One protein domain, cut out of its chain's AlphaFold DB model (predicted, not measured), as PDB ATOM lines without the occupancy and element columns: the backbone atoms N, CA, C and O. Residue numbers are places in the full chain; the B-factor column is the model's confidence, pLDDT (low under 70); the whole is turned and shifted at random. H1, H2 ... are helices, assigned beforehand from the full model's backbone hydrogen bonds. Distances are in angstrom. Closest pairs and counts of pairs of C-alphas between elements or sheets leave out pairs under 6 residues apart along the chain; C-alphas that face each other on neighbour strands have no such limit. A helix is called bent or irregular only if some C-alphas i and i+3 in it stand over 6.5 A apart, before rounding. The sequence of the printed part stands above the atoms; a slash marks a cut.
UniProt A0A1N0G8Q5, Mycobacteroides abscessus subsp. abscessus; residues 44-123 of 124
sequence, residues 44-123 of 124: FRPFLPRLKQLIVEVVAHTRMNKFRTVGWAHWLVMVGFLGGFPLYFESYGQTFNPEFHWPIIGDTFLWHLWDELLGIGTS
ATOM      1  N   PHE A  44      -2.956  -5.449 -23.127       76.81
ATOM      2  CA  PHE A  44      -3.877  -5.168 -22.018       76.81
ATOM      3  C   PHE A  44      -4.361  -3.712 -21.937       76.81
ATOM      4  O   PHE A  44      -5.314  -3.436 -21.211       76.81
ATOM      5  N   ARG A  45      -3.755  -2.765 -22.671       82.62
ATOM      6  CA  ARG A  45      -4.122  -1.336 -22.599       82.62
ATOM      7  C   ARG A  45      -4.511  -0.759 -23.971       82.62
ATOM      8  O   ARG A  45      -3.837  -1.069 -24.951       82.62
ATOM      9  N   PRO A  46      -5.559   0.089 -24.059       87.25
ATOM     10  CA  PRO A  46      -6.484   0.480 -22.991       87.25
ATOM     11  C   PRO A  46      -7.591  -0.576 -22.782       87.25
ATOM     12  O   PRO A  46      -8.260  -0.976 -23.734       87.25
ATOM     13  N   PHE A  47      -7.792  -1.031 -21.539       86.12
ATOM     14  CA  PHE A  47      -8.709  -2.138 -21.224       86.12
ATOM     15  C   PHE A  47     -10.183  -1.765 -21.422       86.12
ATOM     16  O   PHE A  47     -10.893  -2.430 -22.172       86.12
ATOM     17  N   LEU A  48     -10.638  -0.670 -20.800       90.31
ATOM     18  CA  LEU A  48     -12.054  -0.281 -20.809       90.31
ATOM     19  C   LEU A  48     -12.609   0.007 -22.216       90.31
ATOM     20  O   LEU A  48     -13.671  -0.526 -22.538       90.31
ATOM     21  N   PRO A  49     -11.925   0.770 -23.098       90.44
ATOM     22  CA  PRO A  49     -12.417   0.999 -24.456       90.44
ATOM     23  C   PRO A  49     -12.505  -0.293 -25.273       90.44
ATOM     24  O   PRO A  49     -13.461  -0.479 -26.020       90.44
ATOM     25  N   ARG A  50     -11.541  -1.209 -25.099       88.38
ATOM     26  CA  ARG A  50     -11.538  -2.513 -25.778       88.38
ATOM     27  C   ARG A  50     -12.651  -3.422 -25.269       88.38
ATOM     28  O   ARG A  50     -13.313  -4.055 -26.082       88.38
ATOM     29  N   LEU A  51     -12.889  -3.454 -23.958       91.25
ATOM     30  CA  LEU A  51     -13.986  -4.221 -23.370       91.25
ATOM     31  C   LEU A  51     -15.344  -3.688 -23.838       91.25
ATOM     32  O   LEU A  51     -16.188  -4.469 -24.267       91.25
ATOM     33  N   LYS A  52     -15.537  -2.363 -23.823       92.69
ATOM     34  CA  LYS A  52     -16.752  -1.734 -24.354       92.69
ATOM     35  C   LYS A  52     -16.966  -2.110 -25.819       92.69
ATOM     36  O   LYS A  52     -18.069  -2.497 -26.188       92.69
ATOM     37  N   GLN A  53     -15.916  -2.017 -26.635       92.19
ATOM     38  CA  GLN A  53     -15.990  -2.386 -28.045       92.19
ATOM     39  C   GLN A  53     -16.363  -3.860 -28.218       92.19
ATOM     40  O   GLN A  53     -17.245  -4.159 -29.011       92.19
ATOM     41  N   LEU A  54     -15.757  -4.764 -27.443       92.00
ATOM     42  CA  LEU A  54     -16.096  -6.186 -27.459       92.00
ATOM     43  C   LEU A  54     -17.573  -6.418 -27.121       92.00
ATOM     44  O   LEU A  54     -18.248  -7.138 -27.849       92.00
ATOM     45  N   ILE A  55     -18.094  -5.774 -26.074       92.94
ATOM     46  CA  ILE A  55     -19.512  -5.891 -25.701       92.94
ATOM     47  C   ILE A  55     -20.406  -5.415 -26.851       92.94
ATOM     48  O   ILE A  55     -21.348  -6.111 -27.216       92.94
ATOM     49  N   VAL A  56     -20.100  -4.264 -27.454       92.00
ATOM     50  CA  VAL A  56     -20.878  -3.726 -28.581       92.00
ATOM     51  C   VAL A  56     -20.816  -4.661 -29.789       92.00
ATOM     52  O   VAL A  56     -21.847  -4.951 -30.389       92.00
ATOM     53  N   GLU A  57     -19.631  -5.150 -30.145       90.62
ATOM     54  CA  GLU A  57     -19.452  -6.042 -31.292       90.62
ATOM     55  C   GLU A  57     -20.173  -7.381 -31.104       90.62
ATOM     56  O   GLU A  57     -20.767  -7.871 -32.067       90.62
ATOM     57  N   VAL A  58     -20.169  -7.937 -29.887       90.25
ATOM     58  CA  VAL A  58     -20.859  -9.193 -29.553       90.25
ATOM     59  C   VAL A  58     -22.369  -8.990 -29.490       90.25
ATOM     60  O   VAL A  58     -23.100  -9.679 -30.188       90.25
ATOM     61  N   VAL A  59     -22.866  -8.023 -28.714       89.88
ATOM     62  CA  VAL A  59     -24.316  -7.836 -28.531       89.88
ATOM     63  C   VAL A  59     -24.983  -7.408 -29.837       89.88
ATOM     64  O   VAL A  59     -25.991  -7.987 -30.240       89.88
ATOM     65  N   ALA A  60     -24.404  -6.431 -30.539       87.50
ATOM     66  CA  ALA A  60     -24.991  -5.896 -31.765       87.50
ATOM     67  C   ALA A  60     -24.569  -6.655 -33.034       87.50
ATOM     68  O   ALA A  60     -25.007  -6.292 -34.126       87.50
ATOM     69  N   HIS A  61     -23.713  -7.683 -32.924       89.44
ATOM     70  CA  HIS A  61     -23.240  -8.492 -34.057       89.44
ATOM     71  C   HIS A  61     -22.726  -7.660 -35.240       89.44
ATOM     72  O   HIS A  61     -22.832  -8.064 -36.402       89.44
ATOM     73  N   THR A  62     -22.149  -6.485 -34.975       84.56
ATOM     74  CA  THR A  62     -21.830  -5.492 -36.016       84.56
ATOM     75  C   THR A  62     -20.894  -6.049 -37.091       84.56
ATOM     76  O   THR A  62     -20.977  -5.664 -38.255       84.56
ATOM     77  N   ARG A  63     -20.042  -7.013 -36.720       81.94
ATOM     78  CA  ARG A  63     -19.102  -7.696 -37.620       81.94
ATOM     79  C   ARG A  63     -19.753  -8.808 -38.453       81.94
ATOM     80  O   ARG A  63     -19.299  -9.055 -39.567       81.94
ATOM     81  N   MET A  64     -20.810  -9.451 -37.954       79.31
ATOM     82  CA  MET A  64     -21.514 -10.553 -38.634       79.31
ATOM     83  C   MET A  64     -22.727 -10.087 -39.442       79.31
ATOM     84  O   MET A  64     -23.118 -10.752 -40.401       79.31
ATOM     85  N   ASN A  65     -23.264  -8.902 -39.145       76.94
ATOM     86  CA  ASN A  65     -24.422  -8.343 -39.845       76.94
ATOM     87  C   ASN A  65     -24.133  -7.917 -41.304       76.94
ATOM     88  O   ASN A  65     -25.023  -7.456 -42.017       76.94
ATOM     89  N   LYS A  66     -22.891  -8.106 -41.782       76.31
ATOM     90  CA  LYS A  66     -22.534  -8.017 -43.207       76.31
ATOM     91  C   LYS A  66     -23.279  -9.069 -44.042       76.31
ATOM     92  O   LYS A  66     -23.612  -8.807 -45.195       76.31
ATOM     93  N   PHE A  67     -23.577 -10.229 -43.453       78.12
ATOM     94  CA  PHE A  67     -24.409 -11.268 -44.054       78.12
ATOM     95  C   PHE A  67     -25.800 -11.210 -43.434       78.12
ATOM     96  O   PHE A  67     -26.050 -11.805 -42.386       78.12
ATOM     97  N   ARG A  68     -26.706 -10.475 -44.091       73.31
ATOM     98  CA  ARG A  68     -28.045 -10.167 -43.563       73.31
ATOM     99  C   ARG A  68     -28.858 -11.391 -43.157       73.31
ATOM    100  O   ARG A  68     -29.682 -11.259 -42.272       73.31
ATOM    101  N   THR A  69     -28.640 -12.555 -43.763       79.81
ATOM    102  CA  THR A  69     -29.347 -13.800 -43.424       79.81
ATOM    103  C   THR A  69     -28.737 -14.547 -42.239       79.81
ATOM    104  O   THR A  69     -29.461 -15.204 -41.505       79.81
ATOM    105  N   VAL A  70     -27.423 -14.442 -42.026       83.75
ATOM    106  CA  VAL A  70     -26.711 -15.155 -40.952       83.75
ATOM    107  C   VAL A  70     -26.699 -14.339 -39.662       83.75
ATOM    108  O   VAL A  70     -26.772 -14.909 -38.578       83.75
ATOM    109  N   GLY A  71     -26.635 -13.006 -39.771       84.88
ATOM    110  CA  GLY A  71     -26.534 -12.103 -38.624       84.88
ATOM    111  C   GLY A  71     -27.681 -12.265 -37.626       84.88
ATOM    112  O   GLY A  71     -27.423 -12.470 -36.444       84.88
ATOM    113  N   TRP A  72     -28.934 -12.235 -38.091       86.19
ATOM    114  CA  TRP A  72     -30.096 -12.387 -37.204       86.19
ATOM    115  C   TRP A  72     -30.237 -13.818 -36.670       86.19
ATOM    116  O   TRP A  72     -30.537 -13.999 -35.496       86.19
ATOM    117  N   ALA A  73     -29.971 -14.832 -37.501       89.44
ATOM    118  CA  ALA A  73     -30.064 -16.229 -37.088       89.44
ATOM    119  C   ALA A  73     -29.045 -16.546 -35.982       89.44
ATOM    120  O   ALA A  73     -29.392 -17.123 -34.956       89.44
ATOM    121  N   HIS A  74     -27.794 -16.108 -36.146       89.50
ATOM    122  CA  HIS A  74     -26.770 -16.277 -35.117       89.50
ATOM    123  C   HIS A  74     -27.077 -15.453 -33.860       89.50
ATOM    124  O   HIS A  74     -26.835 -15.925 -32.752       89.50
ATOM    125  N   TRP A  75     -27.661 -14.260 -34.017       90.81
ATOM    126  CA  TRP A  75     -28.110 -13.454 -32.884       90.81
ATOM    127  C   TRP A  75     -29.161 -14.191 -32.045       90.81
ATOM    128  O   TRP A  75     -29.026 -14.248 -30.824       90.81
ATOM    129  N   LEU A  76     -30.153 -14.824 -32.683       89.56
ATOM    130  CA  LEU A  76     -31.156 -15.631 -31.981       89.56
ATOM    131  C   LEU A  76     -30.531 -16.816 -31.249       89.56
ATOM    132  O   LEU A  76     -30.870 -17.058 -30.095       89.56
ATOM    133  N   VAL A  77     -29.582 -17.513 -31.880       90.38
ATOM    134  CA  VAL A  77     -28.854 -18.608 -31.222       90.38
ATOM    135  C   VAL A  77     -28.067 -18.094 -30.017       90.38
ATOM    136  O   VAL A  77     -28.098 -18.731 -28.971       90.38
ATOM    137  N   MET A  78     -27.403 -16.937 -30.113       92.12
ATOM    138  CA  MET A  78     -26.691 -16.350 -28.974       92.12
ATOM    139  C   MET A  78     -27.651 -16.022 -27.825       92.12
ATOM    140  O   MET A  78     -27.357 -16.364 -26.682       92.12
ATOM    141  N   VAL A  79     -28.782 -15.371 -28.111       90.88
ATOM    142  CA  VAL A  79     -29.764 -14.991 -27.084       90.88
ATOM    143  C   VAL A  79     -30.402 -16.224 -26.453       90.88
ATOM    144  O   VAL A  79     -30.456 -16.305 -25.231       90.88
ATOM    145  N   GLY A  80     -30.812 -17.206 -27.259       91.31
ATOM    146  CA  GLY A  80     -31.366 -18.463 -26.761       91.31
ATOM    147  C   GLY A  80     -30.352 -19.255 -25.936       91.31
ATOM    148  O   GLY A  80     -30.674 -19.723 -24.850       91.31
ATOM    149  N   PHE A  81     -29.100 -19.345 -26.389       91.88
ATOM    150  CA  PHE A  81     -28.052 -20.073 -25.674       91.88
ATOM    151  C   PHE A  81     -27.648 -19.381 -24.368       91.88
ATOM    152  O   PHE A  81     -27.677 -20.005 -23.311       91.88
ATOM    153  N   LEU A  82     -27.284 -18.094 -24.408       91.50
ATOM    154  CA  LEU A  82     -26.861 -17.356 -23.209       91.50
ATOM    155  C   LEU A  82     -28.019 -17.139 -22.233       91.50
ATOM    156  O   LEU A  82     -27.811 -17.139 -21.024       91.50
ATOM    157  N   GLY A  83     -29.226 -16.964 -22.763       91.75
ATOM    158  CA  GLY A  83     -30.455 -16.814 -22.002       91.75
ATOM    159  C   GLY A  83     -30.973 -18.103 -21.381       91.75
ATOM    160  O   GLY A  83     -31.502 -18.066 -20.275       91.75
ATOM    161  N   GLY A  84     -30.801 -19.229 -22.074       92.81
ATOM    162  CA  GLY A  84     -31.155 -20.560 -21.589       92.81
ATOM    163  C   GLY A  84     -30.094 -21.163 -20.672       92.81
ATOM    164  O   GLY A  84     -30.401 -22.055 -19.892       92.81
ATOM    165  N   PHE A  85     -28.856 -20.669 -20.705       93.00
ATOM    166  CA  PHE A  85     -27.774 -21.167 -19.853       93.00
ATOM    167  C   PHE A  85     -28.121 -21.112 -18.348       93.00
ATOM    168  O   PHE A  85     -27.949 -22.128 -17.682       93.00
ATOM    169  N   PRO A  86     -28.674 -20.019 -17.788       92.56
ATOM    170  CA  PRO A  86     -29.182 -20.014 -16.415       92.56
ATOM    171  C   PRO A  86     -30.286 -21.043 -16.131       92.56
ATOM    172  O   PRO A  86     -30.242 -21.694 -15.087       92.56
ATOM    173  N   LEU A  87     -31.242 -21.210 -17.053       92.81
ATOM    174  CA  LEU A  87     -32.343 -22.177 -16.929       92.81
ATOM    175  C   LEU A  87     -31.812 -23.616 -16.968       92.81
ATOM    176  O   LEU A  87     -32.246 -24.477 -16.211       92.81
ATOM    177  N   TYR A  88     -30.783 -23.870 -17.779       91.00
ATOM    178  CA  TYR A  88     -30.076 -25.146 -17.805       91.00
ATOM    179  C   TYR A  88     -29.487 -25.511 -16.434       91.00
ATOM    180  O   TYR A  88     -29.661 -26.642 -15.984       91.00
ATOM    181  N   PHE A  89     -28.833 -24.580 -15.732       91.88
ATOM    182  CA  PHE A  89     -28.341 -24.867 -14.375       91.88
ATOM    183  C   PHE A  89     -29.469 -25.018 -13.360       91.88
ATOM    184  O   PHE A  89     -29.356 -25.846 -12.457       91.88
ATOM    185  N   GLU A  90     -30.551 -24.258 -13.507       92.38
ATOM    186  CA  GLU A  90     -31.747 -24.411 -12.677       92.38
ATOM    187  C   GLU A  90     -32.342 -25.820 -12.812       92.38
ATOM    188  O   GLU A  90     -32.647 -26.467 -11.806       92.38
ATOM    189  N   SER A  91     -32.355 -26.360 -14.036       90.44
ATOM    190  CA  SER A  91     -32.839 -27.712 -14.341       90.44
ATOM    191  C   SER A  91     -32.090 -28.825 -13.591       90.44
ATOM    192  O   SER A  91     -32.673 -29.861 -13.251       90.44
ATOM    193  N   TYR A  92     -30.811 -28.618 -13.249       90.06
ATOM    194  CA  TYR A  92     -30.068 -29.575 -12.424       90.06
ATOM    195  C   TYR A  92     -30.658 -29.694 -11.019       90.06
ATOM    196  O   TYR A  92     -30.723 -30.798 -10.477       90.06
ATOM    197  N   GLY A  93     -31.103 -28.582 -10.429       88.81
ATOM    198  CA  GLY A  93     -31.818 -28.597  -9.154       88.81
ATOM    199  C   GLY A  93     -33.215 -29.196  -9.301       88.81
ATOM    200  O   GLY A  93     -33.600 -30.056  -8.503       88.81
ATOM    201  N   GLN A  94     -33.921 -28.835 -10.378       90.44
ATOM    202  CA  GLN A  94     -35.267 -29.337 -10.684       90.44
ATOM    203  C   GLN A  94     -35.323 -30.855 -10.885       90.44
ATOM    204  O   GLN A  94     -36.327 -31.492 -10.568       90.44
ATOM    205  N   THR A  95     -34.213 -31.458 -11.322       88.38
ATOM    206  CA  THR A  95     -34.063 -32.919 -11.427       88.38
ATOM    207  C   THR A  95     -34.303 -33.634 -10.088       88.38
ATOM    208  O   THR A  95     -34.791 -34.766 -10.073       88.38
ATOM    209  N   PHE A  96     -33.987 -32.991  -8.956       87.12
ATOM    210  CA  PHE A  96     -34.138 -33.571  -7.614       87.12
ATOM    211  C   PHE A  96     -35.300 -32.968  -6.822       87.12
ATOM    212  O   PHE A  96     -35.970 -33.685  -6.075       87.12
ATOM    213  N   ASN A  97     -35.539 -31.668  -6.982       88.06
ATOM    214  CA  ASN A  97     -36.651 -30.954  -6.375       88.06
ATOM    215  C   ASN A  97     -37.367 -30.124  -7.450       88.06
ATOM    216  O   ASN A  97     -36.828 -29.089  -7.824       88.06
ATOM    217  N   PRO A  98     -38.569 -30.517  -7.906       87.69
ATOM    218  CA  PRO A  98     -39.310 -29.784  -8.935       87.69
ATOM    219  C   PRO A  98     -39.592 -28.315  -8.590       87.69
ATOM    220  O   PRO A  98     -39.735 -27.505  -9.494       87.69
ATOM    221  N   GLU A  99     -39.645 -27.970  -7.302       89.94
ATOM    222  CA  GLU A  99     -39.842 -26.592  -6.831       89.94
ATOM    223  C   GLU A  99     -38.532 -25.790  -6.773       89.94
ATOM    224  O   GLU A  99     -38.512 -24.654  -6.308       89.94
ATOM    225  N   PHE A 100     -37.403 -26.372  -7.191       91.06
ATOM    226  CA  PHE A 100     -36.140 -25.653  -7.215       91.06
ATOM    227  C   PHE A 100     -36.194 -24.518  -8.232       91.06
ATOM    228  O   PHE A 100     -36.459 -24.728  -9.417       91.06
ATOM    229  N   HIS A 101     -35.832 -23.336  -7.754       93.56
ATOM    230  CA  HIS A 101     -35.627 -22.167  -8.578       93.56
ATOM    231  C   HIS A 101     -34.471 -21.320  -8.031       93.56
ATOM    232  O   HIS A 101     -34.019 -21.502  -6.891       93.56
ATOM    233  N   TRP A 102     -33.978 -20.361  -8.814       93.62
ATOM    234  CA  TRP A 102     -32.971 -19.422  -8.312       93.62
ATOM    235  C   TRP A 102     -33.505 -18.613  -7.119       93.62
ATOM    236  O   TRP A 102     -34.621 -18.095  -7.180       93.62
ATOM    237  N   PRO A 103     -32.709 -18.400  -6.057       90.38
ATOM    238  CA  PRO A 103     -33.199 -17.797  -4.816       90.38
ATOM    239  C   PRO A 103     -33.604 -16.320  -4.942       90.38
ATOM    240  O   PRO A 103     -34.349 -15.828  -4.106       90.38
ATOM    241  N   ILE A 104     -33.095 -15.598  -5.949       90.00
ATOM    242  CA  ILE A 104     -33.320 -14.146  -6.105       90.00
ATOM    243  C   ILE A 104     -34.360 -13.843  -7.188       90.00
ATOM    244  O   ILE A 104     -35.183 -12.952  -7.015       90.00
ATOM    245  N   ILE A 105     -34.290 -14.545  -8.321       91.38
ATOM    246  CA  ILE A 105     -35.077 -14.226  -9.523       91.38
ATOM    247  C   ILE A 105     -36.076 -15.322  -9.905       91.38
ATOM    248  O   ILE A 105     -36.963 -15.054 -10.709       91.38
ATOM    249  N   GLY A 106     -35.946 -16.519  -9.328       86.06
ATOM    250  CA  GLY A 106     -36.605 -17.736  -9.802       86.06
ATOM    251  C   GLY A 106     -38.132 -17.738  -9.712       86.06
ATOM    252  O   GLY A 106     -38.770 -18.352 -10.551       86.06
ATOM    253  N   ASP A 107     -38.704 -17.007  -8.753       90.12
ATOM    254  CA  ASP A 107     -40.159 -16.919  -8.509       90.12
ATOM    255  C   ASP A 107     -40.764 -15.594  -9.024       90.12
ATOM    256  O   ASP A 107     -41.783 -15.091  -8.554       90.12
ATOM    257  N   THR A 108     -40.081 -14.928  -9.958       94.19
ATOM    258  CA  THR A 108     -40.571 -13.662 -10.521       94.19
ATOM    259  C   THR A 108     -41.345 -13.904 -11.810       94.19
ATOM    260  O   THR A 108     -40.963 -14.731 -12.634       94.19
ATOM    261  N   PHE A 109     -42.395 -13.110 -12.051       94.06
ATOM    262  CA  PHE A 109     -43.175 -13.177 -13.296       94.06
ATOM    263  C   PHE A 109     -42.295 -13.094 -14.555       94.06
ATOM    264  O   PHE A 109     -42.507 -13.831 -15.511       94.06
ATOM    265  N   LEU A 110     -41.287 -12.213 -14.550       93.19
ATOM    266  CA  LEU A 110     -40.377 -12.055 -15.687       93.19
ATOM    267  C   LEU A 110     -39.524 -13.304 -15.932       93.19
ATOM    268  O   LEU A 110     -39.218 -13.593 -17.085       93.19
ATOM    269  N   TRP A 111     -39.146 -14.025 -14.875       93.56
ATOM    270  CA  TRP A 111     -38.365 -15.252 -14.994       93.56
ATOM    271  C   TRP A 111     -39.190 -16.401 -15.559       93.56
ATOM    272  O   TRP A 111     -38.753 -17.043 -16.509       93.56
ATOM    273  N   HIS A 112     -40.413 -16.593 -15.066       91.88
ATOM    274  CA  HIS A 112     -41.322 -17.602 -15.616       91.88
ATOM    275  C   HIS A 112     -41.699 -17.309 -17.068       91.88
ATOM    276  O   HIS A 112     -41.651 -18.202 -17.907       91.88
ATOM    277  N   LEU A 113     -41.982 -16.044 -17.401       94.06
ATOM    278  CA  LEU A 113     -42.230 -15.654 -18.788       94.06
ATOM    279  C   LEU A 113     -41.010 -15.946 -19.677       94.06
ATOM    280  O   LEU A 113     -41.165 -16.373 -20.818       94.06
ATOM    281  N   TRP A 114     -39.797 -15.708 -19.174       93.69
ATOM    282  CA  TRP A 114     -38.566 -16.008 -19.902       93.69
ATOM    283  C   TRP A 114     -38.381 -17.510 -20.147       93.69
ATOM    284  O   TRP A 114     -38.063 -17.900 -21.272       93.69
ATOM    285  N   ASP A 115     -38.616 -18.332 -19.122       91.44
ATOM    286  CA  ASP A 115     -38.577 -19.794 -19.205       91.44
ATOM    287  C   ASP A 115     -39.584 -20.329 -20.231       91.44
ATOM    288  O   ASP A 115     -39.210 -21.063 -21.143       91.44
ATOM    289  N   GLU A 116     -40.834 -19.862 -20.188       92.00
ATOM    290  CA  GLU A 116     -41.867 -20.247 -21.157       92.00
ATOM    291  C   GLU A 116     -41.508 -19.838 -22.593       92.00
ATOM    292  O   GLU A 116     -41.626 -20.639 -23.526       92.00
ATOM    293  N   LEU A 117     -41.044 -18.599 -22.788       92.06
ATOM    294  CA  LEU A 117     -40.676 -18.089 -24.110       92.06
ATOM    295  C   LEU A 117     -39.516 -18.874 -24.721       92.06
ATOM    296  O   LEU A 117     -39.554 -19.199 -25.911       92.06
ATOM    297  N   LEU A 118     -38.487 -19.177 -23.928       90.56
ATOM    298  CA  LEU A 118     -37.371 -19.995 -24.392       90.56
ATOM    299  C   LEU A 118     -37.771 -21.456 -24.562       90.56
ATOM    300  O   LEU A 118     -37.329 -22.072 -25.530       90.56
ATOM    301  N   GLY A 119     -38.631 -21.989 -23.696       87.88
ATOM    302  CA  GLY A 119     -39.202 -23.323 -23.831       87.88
ATOM    303  C   GLY A 119     -39.876 -23.493 -25.186       87.88
ATOM    304  O   GLY A 119     -39.485 -24.371 -25.947       87.88
ATOM    305  N   ILE A 120     -40.791 -22.587 -25.543       89.06
ATOM    306  CA  ILE A 120     -41.478 -22.589 -26.846       89.06
ATOM    307  C   ILE A 120     -40.502 -22.309 -27.999       89.06
ATOM    308  O   ILE A 120     -40.597 -22.909 -29.067       89.06
ATOM    309  N   GLY A 121     -39.571 -21.373 -27.808       84.88
ATOM    310  CA  GLY A 121     -38.650 -20.935 -28.857       84.88
ATOM    311  C   GLY A 121     -37.528 -21.925 -29.183       84.88
ATOM    312  O   GLY A 121     -36.899 -21.793 -30.233       84.88
ATOM    313  N   THR A 122     -37.252 -22.885 -28.296       81.50
ATOM    314  CA  THR A 122     -36.153 -23.858 -28.441       81.50
ATOM    315  C   THR A 122     -36.613 -25.314 -28.458       81.50
ATOM    316  O   THR A 122     -35.814 -26.189 -28.804       81.50
ATOM    317  N   SER A 123     -37.881 -25.589 -28.138       71.88
ATOM    318  CA  SER A 123     -38.475 -26.912 -28.308       71.88
ATOM    319  C   SER A 123     -38.574 -27.283 -29.798       71.88
ATOM    320  O   SER A 123     -38.990 -26.434 -30.590       71.88
TER     321      SER A 123
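This is residues 44 to 123 of the 124 residues of a protein of Mycobacteroides abscessus subsp. abscessus (UniProt A0A1N0G8Q5). One long bent helix, H2, forms the backbone of an open, loosely joined model, with H3 packed on one side of it near its bend and H1 sticking out as an arm with residues 44 to 57. From the far end of H2b a long loop, residues 95 to 108, folds back to the start of H3, which then runs back to H2a. The printed part has 80 residues with three named helices, in the order H1, H2, H3, and no named strand; the class is all helix. The whole is loose, with a radius of gyration of the C-alphas of 16.5 A, and spans 45 by 34 by 21 A.

H1 covers residues 47 to 59, and its first and last C-alphas are 18.2 A apart; it begins at C-alpha 47, (-8.709, -2.138, -21.224). H2, residues 68 to 94, was assigned as one helix by its hydrogen bonds, but it is bent: C-alphas 83 and 86 are 6.6 A apart. Its arm H2a holds residues 68 to 83, is 22.7 A long from first to last C-alpha and begins at C-alpha 68, (-28.045, -10.167, -43.563). Its arm H2b holds residues 86 to 94 and is 12.5 A long; residues 84 and 85 belong to neither arm. H3 covers residues 109 to 122, is 19.8 A long and ends at C-alpha 122, (-36.153, -23.858, -28.441).

H1 and H2a are near each other, with 5 pairs of C-alphas within 10 A and no pair within 8 A, but only just: their closest C-alphas are 8.1 A apart. H1 is apart from H2b and from H3. The lines of H2a and H2b stand at a steep tilt of 36 degrees, only just past shallow. H2a touches H3 with residues 80 to 83 alone, and H3 touches it with residues 118 to 122 alone; the closest C-alphas are those of Gly 80 and Leu 118, 6.6 A apart. H2a and H3 run opposite ways at a steep tilt of 50 degrees. H2b and H3 are close but not clearly touching, with the C-alphas of Leu 87 and Asp 115 the closest at 7.1 A. Their lines are about perpendicular, at 82 degrees. Every O i to N i+4 pair is within hydrogen-bond range in H1 and H3, against 10 of 12 in H2a and 3 of 5 in H2b.

The two C-alphas farthest apart are those of Arg 45 and Pro 98, at 47.3 A. Residues 44 to 57, of which 47 to 57 belong to H1, stand free; the body without them spans 45 by 22 by 16 A. The link from H1 to H2 is short, with 8 residues, and the link from H2 to H3 is long, with 14. The printed part has no cut. The mean pLDDT of the printed part is 88.7, and no printed residue is under 70.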